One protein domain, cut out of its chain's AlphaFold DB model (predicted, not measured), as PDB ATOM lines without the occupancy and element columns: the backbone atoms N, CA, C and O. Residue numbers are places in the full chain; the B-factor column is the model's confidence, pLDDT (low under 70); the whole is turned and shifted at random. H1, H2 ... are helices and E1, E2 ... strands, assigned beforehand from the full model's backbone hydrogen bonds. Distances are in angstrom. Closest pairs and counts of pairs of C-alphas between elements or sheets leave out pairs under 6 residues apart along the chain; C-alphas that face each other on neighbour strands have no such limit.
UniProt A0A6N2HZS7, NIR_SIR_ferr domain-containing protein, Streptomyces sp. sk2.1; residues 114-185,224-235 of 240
ATOM      1  N   TRP A 114     121.325 156.214 127.978       89.62
ATOM      2  CA  TRP A 114     120.586 154.969 127.772       89.62
ATOM      3  C   TRP A 114     121.426 153.858 127.132       89.62
ATOM      4  O   TRP A 114     120.993 152.700 127.112       89.62
ATOM      5  N   THR A 115     122.613 154.174 126.605       86.19
ATOM      6  CA  THR A 115     123.516 153.187 126.011       86.19
ATOM      7  C   THR A 115     123.912 152.151 127.062       86.19
ATOM      8  O   THR A 115     124.451 152.474 128.115       86.19
ATOM      9  N   GLY A 116     123.625 150.878 126.781       83.31
ATOM     10  CA  GLY A 116     123.912 149.776 127.703       83.31
ATOM     11  C   GLY A 116     122.907 149.613 128.849       83.31
ATOM     12  O   GLY A 116     123.042 148.665 129.615       83.31
ATOM     13  N   VAL A 117     121.873 150.454 128.954       89.69
ATOM     14  CA  VAL A 117     120.816 150.308 129.966       89.69
ATOM     15  C   VAL A 117     119.627 149.541 129.384       89.69
ATOM     16  O   VAL A 117     119.110 149.826 128.293       89.69
ATOM     17  N   GLY A 118     119.174 148.524 130.108       92.19
ATOM     18  CA  GLY A 118     117.985 147.752 129.777       92.19
ATOM     19  C   GLY A 118     117.168 147.414 131.011       92.19
ATOM     20  O   GLY A 118     117.674 147.402 132.126       92.19
ATOM     21  N   ALA A 119     115.893 147.129 130.796       95.69
ATOM     22  CA  ALA A 119     115.006 146.622 131.826       95.69
ATOM     23  C   ALA A 119     113.962 145.712 131.184       95.69
ATOM     24  O   ALA A 119     113.603 145.906 130.012       95.69
ATOM     25  N   CYS A 120     113.446 144.754 131.950       96.31
ATOM     26  CA  CYS A 120     112.242 144.042 131.544       96.31
ATOM     27  C   CYS A 120     111.014 144.967 131.667       96.31
ATOM     28  O   CYS A 120     111.127 146.147 132.003       96.31
ATOM     29  N   ILE A 121     109.816 144.460 131.361       96.50
ATOM     30  CA  ILE A 121     108.600 145.288 131.409       96.50
ATOM     31  C   ILE A 121     108.308 145.859 132.808       96.50
ATOM     32  O   ILE A 121     107.772 146.961 132.885       96.50
ATOM     33  N   GLY A 122     108.688 145.141 133.873       97.12
ATOM     34  CA  GLY A 122     108.493 145.568 135.258       97.12
ATOM     35  C   GLY A 122     107.033 145.697 135.690       97.12
ATOM     36  O   GLY A 122     106.111 145.341 134.951       97.12
ATOM     37  N   ARG A 123     106.812 146.226 136.896       96.69
ATOM     38  CA  ARG A 123     105.519 146.815 137.265       96.69
ATOM     39  C   ARG A 123     105.329 148.131 136.491       96.69
ATOM     40  O   ARG A 123     106.318 148.724 136.077       96.69
ATOM     41  N   PRO A 124     104.081 148.561 136.246       95.31
ATOM     42  CA  PRO A 124     102.832 147.823 136.466       95.31
ATOM     43  C   PRO A 124     102.525 146.778 135.372       95.31
ATOM     44  O   PRO A 124     101.543 146.054 135.481       95.31
ATOM     45  N   GLY A 125     103.339 146.671 134.316       95.25
ATOM     46  CA  GLY A 125     103.024 145.858 133.129       95.25
ATOM     47  C   GLY A 125     103.182 144.337 133.280       95.25
ATOM     48  O   GLY A 125     102.783 143.594 132.387       95.25
ATOM     49  N   CYS A 126     103.763 143.848 134.375       97.50
ATOM     50  CA  CYS A 126     103.917 142.425 134.658       97.50
ATOM     51  C   CYS A 126     103.571 142.119 136.111       97.50
ATOM     52  O   CYS A 126     104.276 142.532 137.028       97.50
ATOM     53  N   ALA A 127     102.539 141.296 136.306       97.12
ATOM     54  CA  ALA A 127     102.079 140.857 137.625       97.12
ATOM     55  C   ALA A 127     103.118 140.030 138.407       97.12
ATOM     56  O   ALA A 127     103.027 139.906 139.619       97.12
ATOM     57  N   LYS A 128     104.116 139.457 137.720       96.88
ATOM     58  CA  LYS A 128     105.213 138.698 138.347       96.88
ATOM     59  C   LYS A 128     106.353 139.591 138.841       96.88
ATOM     60  O   LYS A 128     107.280 139.079 139.459       96.88
ATOM     61  N   SER A 129     106.340 140.874 138.487       97.19
ATOM     62  CA  SER A 129     107.393 141.813 138.851       97.19
ATOM     63  C   SER A 129     107.180 142.336 140.265       97.19
ATOM     64  O   SER A 129     106.071 142.732 140.611       97.19
ATOM     65  N   LEU A 130     108.250 142.399 141.053       97.25
ATOM     66  CA  LEU A 130     108.222 142.944 142.409       97.25
ATOM     67  C   LEU A 130     108.378 144.474 142.423       97.25
ATOM     68  O   LEU A 130     107.823 145.136 143.296       97.25
ATOM     69  N   ALA A 131     109.025 145.049 141.402       95.88
ATOM     70  CA  ALA A 131     109.333 146.481 141.322       95.88
ATOM     71  C   ALA A 131     109.012 147.108 139.952       95.88
ATOM     72  O   ALA A 131     108.826 146.394 138.954       95.88
ATOM     73  N   ASP A 132     108.957 148.443 139.899       96.56
ATOM     74  CA  ASP A 132     108.940 149.226 138.655       96.56
ATOM     75  C   ASP A 132     110.377 149.449 138.160       96.56
ATOM     76  O   ASP A 132     110.952 150.533 138.220       96.56
ATOM     77  N   VAL A 133     110.964 148.378 137.625       96.38
ATOM     78  CA  VAL A 133     112.351 148.387 137.138       96.38
ATOM     79  C   VAL A 133     112.619 149.383 136.015       96.38
ATOM     80  O   VAL A 133     113.777 149.673 135.731       96.38
ATOM     81  N   ARG A 134     111.587 149.883 135.330       95.38
ATOM     82  CA  ARG A 134     111.768 150.871 134.264       95.38
ATOM     83  C   ARG A 134     111.902 152.273 134.843       95.38
ATOM     84  O   ARG A 134     112.759 153.012 134.365       95.38
ATOM     85  N   ALA A 135     111.100 152.615 135.853       93.19
ATOM     86  CA  ALA A 135     111.278 153.845 136.618       93.19
ATOM     87  C   ALA A 135     112.633 153.843 137.344       93.19
ATOM     88  O   ALA A 135     113.402 154.793 137.208       93.19
ATOM     89  N   ASP A 136     112.979 152.733 137.997       93.44
ATOM     90  CA  ASP A 136     114.241 152.606 138.732       93.44
ATOM     91  C   ASP A 136     115.462 152.695 137.800       93.44
ATOM     92  O   ASP A 136     116.427 153.402 138.091       93.44
ATOM     93  N   ALA A 137     115.402 152.064 136.620       92.19
ATOM     94  CA  ALA A 137     116.450 152.189 135.608       92.19
ATOM     95  C   ALA A 137     116.631 153.629 135.104       92.19
ATOM     96  O   ALA A 137     117.755 154.021 134.791       92.19
ATOM     97  N   ALA A 138     115.543 154.403 135.004       90.88
ATOM     98  CA  ALA A 138     115.587 155.807 134.601       90.88
ATOM     99  C   ALA A 138     116.189 156.700 135.699       90.88
ATOM    100  O   ALA A 138     116.987 157.585 135.398       90.88
ATOM    101  N   ALA A 139     115.847 156.444 136.965       87.94
ATOM    102  CA  ALA A 139     116.395 157.164 138.114       87.94
ATOM    103  C   ALA A 139     117.893 156.881 138.328       87.94
ATOM    104  O   ALA A 139     118.627 157.740 138.806       87.94
ATOM    105  N   ALA A 140     118.360 155.693 137.935       85.12
ATOM    106  CA  ALA A 140     119.752 155.263 138.064       85.12
ATOM    107  C   ALA A 140     120.604 155.496 136.798       85.12
ATOM    108  O   ALA A 140     121.657 154.863 136.623       85.12
ATOM    109  N   LEU A 141     120.157 156.359 135.879       83.75
ATOM    110  CA  LEU A 141     120.972 156.755 134.734       83.75
ATOM    111  C   LEU A 141     122.237 157.477 135.205       83.75
ATOM    112  O   LEU A 141     122.221 158.288 136.124       83.75
ATOM    113  N   GLY A 142     123.347 157.169 134.544       71.12
ATOM    114  CA  GLY A 142     124.642 157.788 134.797       71.12
ATOM    115  C   GLY A 142     125.341 158.122 133.480       71.12
ATOM    116  O   GLY A 142     124.746 157.938 132.415       71.12
ATOM    117  N   PRO A 143     126.598 158.589 133.530       66.38
ATOM    118  CA  PRO A 143     127.365 158.875 132.322       66.38
ATOM    119  C   PRO A 143     127.528 157.620 131.445       66.38
ATOM    120  O   PRO A 143     127.600 156.493 131.950       66.38
ATOM    121  N   ALA A 144     127.579 157.823 130.125       62.94
ATOM    122  CA  ALA A 144     127.780 156.763 129.138       62.94
ATOM    123  C   ALA A 144     129.167 156.088 129.274       62.94
ATOM    124  O   ALA A 144     130.080 156.622 129.902       62.94
ATOM    125  N   GLY A 145     129.342 154.902 128.673       57.31
ATOM    126  CA  GLY A 145     130.647 154.215 128.586       57.31
ATOM    127  C   GLY A 145     130.960 153.190 129.690       57.31
ATOM    128  O   GLY A 145     132.074 152.666 129.751       57.31
ATOM    129  N   ALA A 146     129.989 152.871 130.546       67.69
ATOM    130  CA  ALA A 146     130.101 151.835 131.572       67.69
ATOM    131  C   ALA A 146     129.693 150.431 131.073       67.69
ATOM    132  O   ALA A 146     129.122 150.282 129.992       67.69
ATOM    133  N   LEU A 147     129.951 149.389 131.884       67.25
ATOM    134  CA  LEU A 147     129.385 148.052 131.646       67.25
ATOM    135  C   LEU A 147     127.850 148.133 131.514       67.25
ATOM    136  O   LEU A 147     127.224 148.839 132.316       67.25
ATOM    137  N   PRO A 148     127.234 147.397 130.564       83.62
ATOM    138  CA  PRO A 148     125.784 147.353 130.428       83.62
ATOM    139  C   PRO A 148     125.103 146.949 131.738       83.62
ATOM    140  O   PRO A 148     125.614 146.098 132.464       83.62
ATOM    141  N   VAL A 149     123.939 147.526 132.032       89.44
ATOM    142  CA  VAL A 149     123.137 147.205 133.221       89.44
ATOM    143  C   VAL A 149     121.749 146.780 132.803       89.44
ATOM    144  O   VAL A 149     121.104 147.451 131.993       89.44
ATOM    145  N   TYR A 150     121.280 145.680 133.383       93.25
ATOM    146  CA  TYR A 150     119.951 145.162 133.126       93.25
ATOM    147  C   TYR A 150     119.125 145.053 134.404       93.25
ATOM    148  O   TYR A 150     119.536 144.399 135.358       93.25
ATOM    149  N   TRP A 151     117.948 145.675 134.392       96.12
ATOM    150  CA  TRP A 151     117.018 145.699 135.513       96.12
ATOM    151  C   TRP A 151     115.903 144.668 135.324       96.12
ATOM    152  O   TRP A 151     115.064 144.754 134.421       96.12
ATOM    153  N   SER A 152     115.890 143.669 136.195       97.25
ATOM    154  CA  SER A 152     114.990 142.525 136.160       97.25
ATOM    155  C   SER A 152     114.008 142.590 137.322       97.25
ATOM    156  O   SER A 152     114.388 142.486 138.480       97.25
ATOM    157  N   GLY A 153     112.716 142.701 137.024       97.62
ATOM    158  CA  GLY A 153     111.681 142.803 138.056       97.62
ATOM    159  C   GLY A 153     111.396 141.509 138.829       97.62
ATOM    160  O   GLY A 153     110.638 141.529 139.792       97.62
ATOM    161  N   CYS A 154     111.952 140.376 138.395       97.19
ATOM    162  CA  CYS A 154     111.910 139.094 139.099       97.19
ATOM    163  C   CYS A 154     113.008 138.158 138.563       97.19
ATOM    164  O   CYS A 154     113.638 138.442 137.539       97.19
ATOM    165  N   GLU A 155     113.150 136.980 139.173       96.25
ATOM    166  CA  GLU A 155     114.148 135.957 138.807       96.25
ATOM    167  C   GLU A 155     114.074 135.447 137.361       96.25
ATOM    168  O   GLU A 155     115.029 134.843 136.873       96.25
ATOM    169  N   ARG A 156     112.963 135.684 136.645       96.00
ATOM    170  CA  ARG A 156     112.842 135.283 135.231       96.00
ATOM    171  C   ARG A 156     113.775 136.062 134.305       96.00
ATOM    172  O   ARG A 156     114.015 135.589 133.198       96.00
ATOM    173  N   ARG A 157     114.245 137.249 134.722       94.44
ATOM    174  CA  ARG A 157     115.204 138.092 133.980       94.44
ATOM    175  C   ARG A 157     114.832 138.307 132.504       94.44
ATOM    176  O   ARG A 157     115.681 138.317 131.622       94.44
ATOM    177  N   CYS A 158     113.538 138.425 132.205       94.06
ATOM    178  CA  CYS A 158     113.047 138.443 130.825       94.06
ATOM    179  C   CYS A 158     113.738 139.537 130.004       94.06
ATOM    180  O   CYS A 158     113.632 140.698 130.372       94.06
ATOM    181  N   GLY A 159     114.369 139.172 128.884       89.56
ATOM    182  CA  GLY A 159     114.994 140.126 127.962       89.56
ATOM    183  C   GLY A 159     116.400 140.594 128.353       89.56
ATOM    184  O   GLY A 159     116.888 141.545 127.738       89.56
ATOM    185  N   HIS A 160     117.043 139.961 129.343       89.06
ATOM    186  CA  HIS A 160     118.429 140.264 129.707       89.06
ATOM    187  C   HIS A 160     119.376 140.122 128.495       89.06
ATOM    188  O   HIS A 160     119.149 139.273 127.621       89.06
ATOM    189  N   PRO A 161     120.440 140.942 128.402       85.19
ATOM    190  CA  PRO A 161     121.408 140.836 127.321       85.19
ATOM    191  C   PRO A 161     122.227 139.544 127.447       85.19
ATOM    192  O   PRO A 161     122.223 138.865 128.472       85.19
ATOM    193  N   ARG A 162     122.943 139.198 126.377       82.38
ATOM    194  CA  ARG A 162     123.987 138.164 126.392       82.38
ATOM    195  C   ARG A 162     125.350 138.815 126.650       82.38
ATOM    196  O   ARG A 162     125.510 140.004 126.383       82.38
ATOM    197  N   GLY A 163     126.342 138.033 127.077       83.75
ATOM    198  CA  GLY A 163     127.709 138.519 127.301       83.75
ATOM    199  C   GLY A 163     127.973 138.945 128.746       83.75
ATOM    200  O   GLY A 163     127.568 138.250 129.673       83.75
ATOM    201  N   GLU A 164     128.698 140.046 128.942       86.12
ATOM    202  CA  GLU A 164     129.005 140.582 130.274       86.12
ATOM    203  C   GLU A 164     128.136 141.808 130.579       86.12
ATOM    204  O   GLU A 164     128.091 142.756 129.793       86.12
ATOM    205  N   TRP A 165     127.430 141.783 131.709       88.81
ATOM    206  CA  TRP A 165     126.599 142.894 132.177       88.81
ATOM    207  C   TRP A 165     126.441 142.876 133.702       88.81
ATOM    208  O   TRP A 165     126.745 141.889 134.374       88.81
ATOM    209  N   VAL A 166     125.948 143.976 134.259       90.19
ATOM    210  CA  VAL A 166     125.494 144.067 135.649       90.19
ATOM    211  C   VAL A 166     124.005 143.734 135.696       90.19
ATOM    212  O   VAL A 166     123.189 144.457 135.128       90.19
ATOM    213  N   ASP A 167     123.648 142.644 136.363       91.62
ATOM    214  CA  ASP A 167     122.267 142.217 136.566       91.62
ATOM    215  C   ASP A 167     121.747 142.760 137.898       91.62
ATOM    216  O   ASP A 167     122.329 142.503 138.956       91.62
ATOM    217  N   VAL A 168     120.662 143.528 137.829       95.06
ATOM    218  CA  VAL A 168     119.972 144.138 138.967       95.06
ATOM    219  C   VAL A 168     118.606 143.478 139.074       95.06
ATOM    220  O   VAL A 168     117.721 143.742 138.264       95.06
ATOM    221  N   VAL A 169     118.431 142.576 140.036       96.38
ATOM    222  CA  VAL A 169     117.222 141.747 140.154       96.38
ATOM    223  C   VAL A 169     116.429 142.150 141.386       96.38
ATOM    224  O   VAL A 169     116.954 142.104 142.496       96.38
ATOM    225  N   ALA A 170     115.164 142.517 141.199       95.38
ATOM    226  CA  ALA A 170     114.248 142.772 142.301       95.38
ATOM    227  C   ALA A 170     113.934 141.462 143.041       95.38
ATOM    228  O   ALA A 170     113.513 140.472 142.432       95.38
ATOM    229  N   GLY A 171     114.136 141.480 144.353       93.75
ATOM    230  CA  GLY A 171     113.748 140.459 145.318       93.75
ATOM    231  C   GLY A 171     112.788 141.028 146.373       93.75
ATOM    232  O   GLY A 171     112.452 142.212 146.322       93.75
ATOM    233  N   PRO A 172     112.328 140.192 147.319       89.00
ATOM    234  CA  PRO A 172     111.403 140.619 148.374       89.00
ATOM    235  C   PRO A 172     111.994 141.716 149.273       89.00
ATOM    236  O   PRO A 172     111.276 142.632 149.655       89.00
ATOM    237  N   ASP A 173     113.305 141.668 149.523       89.56
ATOM    238  CA  ASP A 173     114.020 142.597 150.412       89.56
ATOM    239  C   ASP A 173     114.731 143.736 149.652       89.56
ATOM    240  O   ASP A 173     115.653 144.366 150.165       89.56
ATOM    241  N   GLY A 174     114.344 143.981 148.395       89.38
ATOM    242  CA  GLY A 174     114.968 144.975 147.519       89.38
ATOM    243  C   GLY A 174     115.805 144.363 146.394       89.38
ATOM    244  O   GLY A 174     115.566 143.240 145.950       89.38
ATOM    245  N   TYR A 175     116.767 145.123 145.868       90.56
ATOM    246  CA  TYR A 175     117.535 144.735 144.684       90.56
ATOM    247  C   TYR A 175     118.804 143.952 145.021       90.56
ATOM    248  O   TYR A 175     119.617 144.380 145.836       90.56
ATOM    249  N   ARG A 176     119.034 142.847 144.307       91.62
ATOM    250  CA  ARG A 176     120.329 142.153 144.287       91.62
ATOM    251  C   ARG A 176     121.104 142.556 143.040       91.62
ATOM    252  O   ARG A 176     120.588 142.428 141.929       91.62
ATOM    253  N   VAL A 177     122.341 143.009 143.223       90.56
ATOM    254  CA  VAL A 177     123.234 143.433 142.135       90.56
ATOM    255  C   VAL A 177     124.334 142.395 141.962       90.56
ATOM    256  O   VAL A 177     125.005 142.019 142.920       90.56
ATOM    257  N   SER A 178     124.527 141.919 140.737       88.19
ATOM    258  CA  SER A 178     125.565 140.941 140.412       88.19
ATOM    259  C   SER A 178     126.203 141.255 139.067       88.19
ATOM    260  O   SER A 178     125.573 141.826 138.183       88.19
ATOM    261  N   ARG A 179     127.471 140.885 138.895       88.62
ATOM    262  CA  ARG A 179     128.104 140.873 137.575       88.62
ATOM    263  C   ARG A 179     127.879 139.516 136.944       88.62
ATOM    264  O   ARG A 179     128.335 138.508 137.481       88.62
ATOM    265  N   VAL A 180     127.219 139.496 135.796       86.31
ATOM    266  CA  VAL A 180     127.047 138.286 135.004       86.31
ATOM    267  C   VAL A 180     128.094 138.282 133.908       86.31
ATOM    268  O   VAL A 180     128.209 139.231 133.139       86.31
ATOM    269  N   ARG A 181     128.858 137.194 133.846       84.44
ATOM    270  CA  ARG A 181     129.728 136.856 132.725       84.44
ATOM    271  C   ARG A 181     129.151 135.610 132.084       84.44
ATOM    272  O   ARG A 181     129.184 134.543 132.695       84.44
ATOM    273  N   ASP A 182     128.607 135.740 130.880       67.19
ATOM    274  CA  ASP A 182     128.160 134.592 130.090       67.19
ATOM    275  C   ASP A 182     129.400 133.786 129.653       67.19
ATOM    276  O   ASP A 182     129.928 133.948 128.555       67.19
ATOM    277  N   SER A 183     129.938 132.944 130.545       48.28
ATOM    278  CA  SER A 183     130.769 131.822 130.103       48.28
ATOM    279  C   SER A 183     129.865 130.945 129.246       48.28
ATOM    280  O   SER A 183     128.719 130.750 129.635       48.28
ATOM    281  N   ALA A 184     130.343 130.434 128.111       45.97
ATOM    282  CA  ALA A 184     129.586 129.656 127.120       45.97
ATOM    283  C   ALA A 184     129.001 128.305 127.629       45.97
ATOM    284  O   ALA A 184     129.037 127.295 126.935       45.97
ATOM    285  N   ARG A 185     128.466 128.262 128.851       39.78
ATOM    286  CA  ARG A 185     127.975 127.115 129.618       39.78
ATOM    287  C   ARG A 185     126.473 127.201 129.892       39.78
ATOM    288  O   ARG A 185     126.013 126.791 130.944       39.78
ATOM    289  N   GLY A 224     121.882 154.375 147.587       49.59
ATOM    290  CA  GLY A 224     122.808 153.247 147.738       49.59
ATOM    291  C   GLY A 224     122.857 152.330 146.512       49.59
ATOM    292  O   GLY A 224     123.901 151.753 146.197       49.59
ATOM    293  N   LEU A 225     121.745 152.213 145.778       58.19
ATOM    294  CA  LEU A 225     121.638 151.325 144.622       58.19
ATOM    295  C   LEU A 225     122.365 151.891 143.402       58.19
ATOM    296  O   LEU A 225     123.069 151.149 142.716       58.19
ATOM    297  N   ALA A 226     122.261 153.199 143.161       61.22
ATOM    298  CA  ALA A 226     123.023 153.870 142.111       61.22
ATOM    299  C   ALA A 226     124.538 153.697 142.326       61.22
ATOM    300  O   ALA A 226     125.261 153.344 141.390       61.22
ATOM    301  N   ALA A 227     125.007 153.840 143.572       60.88
ATOM    302  CA  ALA A 227     126.401 153.605 143.941       60.88
ATOM    303  C   ALA A 227     126.818 152.132 143.772       60.88
ATOM    304  O   ALA A 227     127.883 151.862 143.217       60.88
ATOM    305  N   ALA A 228     125.980 151.169 144.169       57.12
ATOM    306  CA  ALA A 228     126.258 149.741 143.983       57.12
ATOM    307  C   ALA A 228     126.323 149.349 142.497       57.12
ATOM    308  O   ALA A 228     127.209 148.601 142.082       57.12
ATOM    309  N   VAL A 229     125.429 149.901 141.671       64.62
ATOM    310  CA  VAL A 229     125.447 149.726 140.214       64.62
ATOM    311  C   VAL A 229     126.691 150.381 139.605       64.62
ATOM    312  O   VAL A 229     127.332 149.777 138.746       64.62
ATOM    313  N   ALA A 230     127.093 151.566 140.072       66.00
ATOM    314  CA  ALA A 230     128.330 152.229 139.652       66.00
ATOM    315  C   ALA A 230     129.591 151.438 140.052       66.00
ATOM    316  O   ALA A 230     130.472 151.219 139.222       66.00
ATOM    317  N   ALA A 231     129.657 150.912 141.275       62.31
ATOM    318  CA  ALA A 231     130.748 150.051 141.735       62.31
ATOM    319  C   ALA A 231     130.810 148.744 140.925       62.31
ATOM    320  O   ALA A 231     131.872 148.337 140.445       62.31
ATOM    321  N   ALA A 232     129.651 148.134 140.659       59.38
ATOM    322  CA  ALA A 232     129.529 146.983 139.775       59.38
ATOM    323  C   ALA A 232     129.852 147.320 138.312       59.38
ATOM    324  O   ALA A 232     130.145 146.407 137.548       59.38
ATOM    325  N   ARG A 233     129.902 148.590 137.900       64.19
ATOM    326  CA  ARG A 233     130.446 149.019 136.601       64.19
ATOM    327  C   ARG A 233     131.973 149.231 136.635       64.19
ATOM    328  O   ARG A 233     132.624 148.966 135.630       64.19
ATOM    329  N   GLY A 234     132.542 149.635 137.775       49.41
ATOM    330  CA  GLY A 234     133.922 150.133 137.923       49.41
ATOM    331  C   GLY A 234     135.050 149.120 138.175       49.41
ATOM    332  O   GLY A 234     136.215 149.478 138.055       49.41
ATOM    333  N   THR A 235     134.766 147.854 138.483       48.81
ATOM    334  CA  THR A 235     135.805 146.812 138.611       48.81
ATOM    335  C   THR A 235     136.413 146.477 137.227       48.81
ATOM    336  O   THR A 235     135.933 145.605 136.499       48.81
TER     337      THR A 235
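What this domain is: This is residues 114 to 185 and 224 to 235 of the 240 residues of the protein "NIR_SIR_ferr domain-containing protein" of Streptomyces sp. sk2.1 (UniProt A0A6N2HZS7). A four-stranded sheet, twisted by 58 degrees from edge to edge, has two helices over one face and no named helix over the other: H1 over its E1 and E2 side, its line rising out of the sheet's local plane, and H2 along the E3 and E4 hairpin. The printed part has 84 residues, in the order E1, H1, E2, E3, E4, H2, with strand order E1, E2, E3, E4, mixed. The class is mixed, helices and strands, with 41 residues in named elements, under half. It is compact, with a radius of gyration of the C-alphas of 11.9 A and spans of 33 by 32 by 23 A.

Where its parts are: E1 is residues 117 to 119, beginning at C-alpha 117 (120.816, 150.308, 129.966). H1 is residues 133 to 139 and E2 residues 149 to 152. E3, residues 164 to 171, is 21.4 A long; E4, residues 174 to 181, 22.4 A. H2, residues 224 to 234, is 15.2 A long and ends at C-alpha 234 (133.922, 150.133, 137.923).

How they stand to each other: E1 and E2 are parallel, with N 118 and O 149 at 2.9 A. E2 and E3 are parallel, with N 152 and O 168 at 2.8 A. E3 and E4, a hairpin, are antiparallel, with N 167 and O 178 at 2.8 A. E1, H1 and E2 form a strand-helix-strand unit, two parallel neighbours with a helix between, its crossover left-handed. H1 and H2 are on the same face, making two layers, helices over a sheet, at heights of 8.3 A and 9.1 A. The closest C-alphas of H2 and E3 are Val 166 and Ala 232, 6.5 A. H1 and H2 are only just apart, closest 8.4 A. In both helices every O i to N i+4 pair is within hydrogen-bond range.

The domain as a whole: Residues 186 to 223 are not printed, and C-alphas 185 and 224 are 32.2 A apart across the cut. The links E1 to H1 and E2 to E3 are long. Confidence is under 70 in residues 143 to 147, 182 to 185 and 224 to 235.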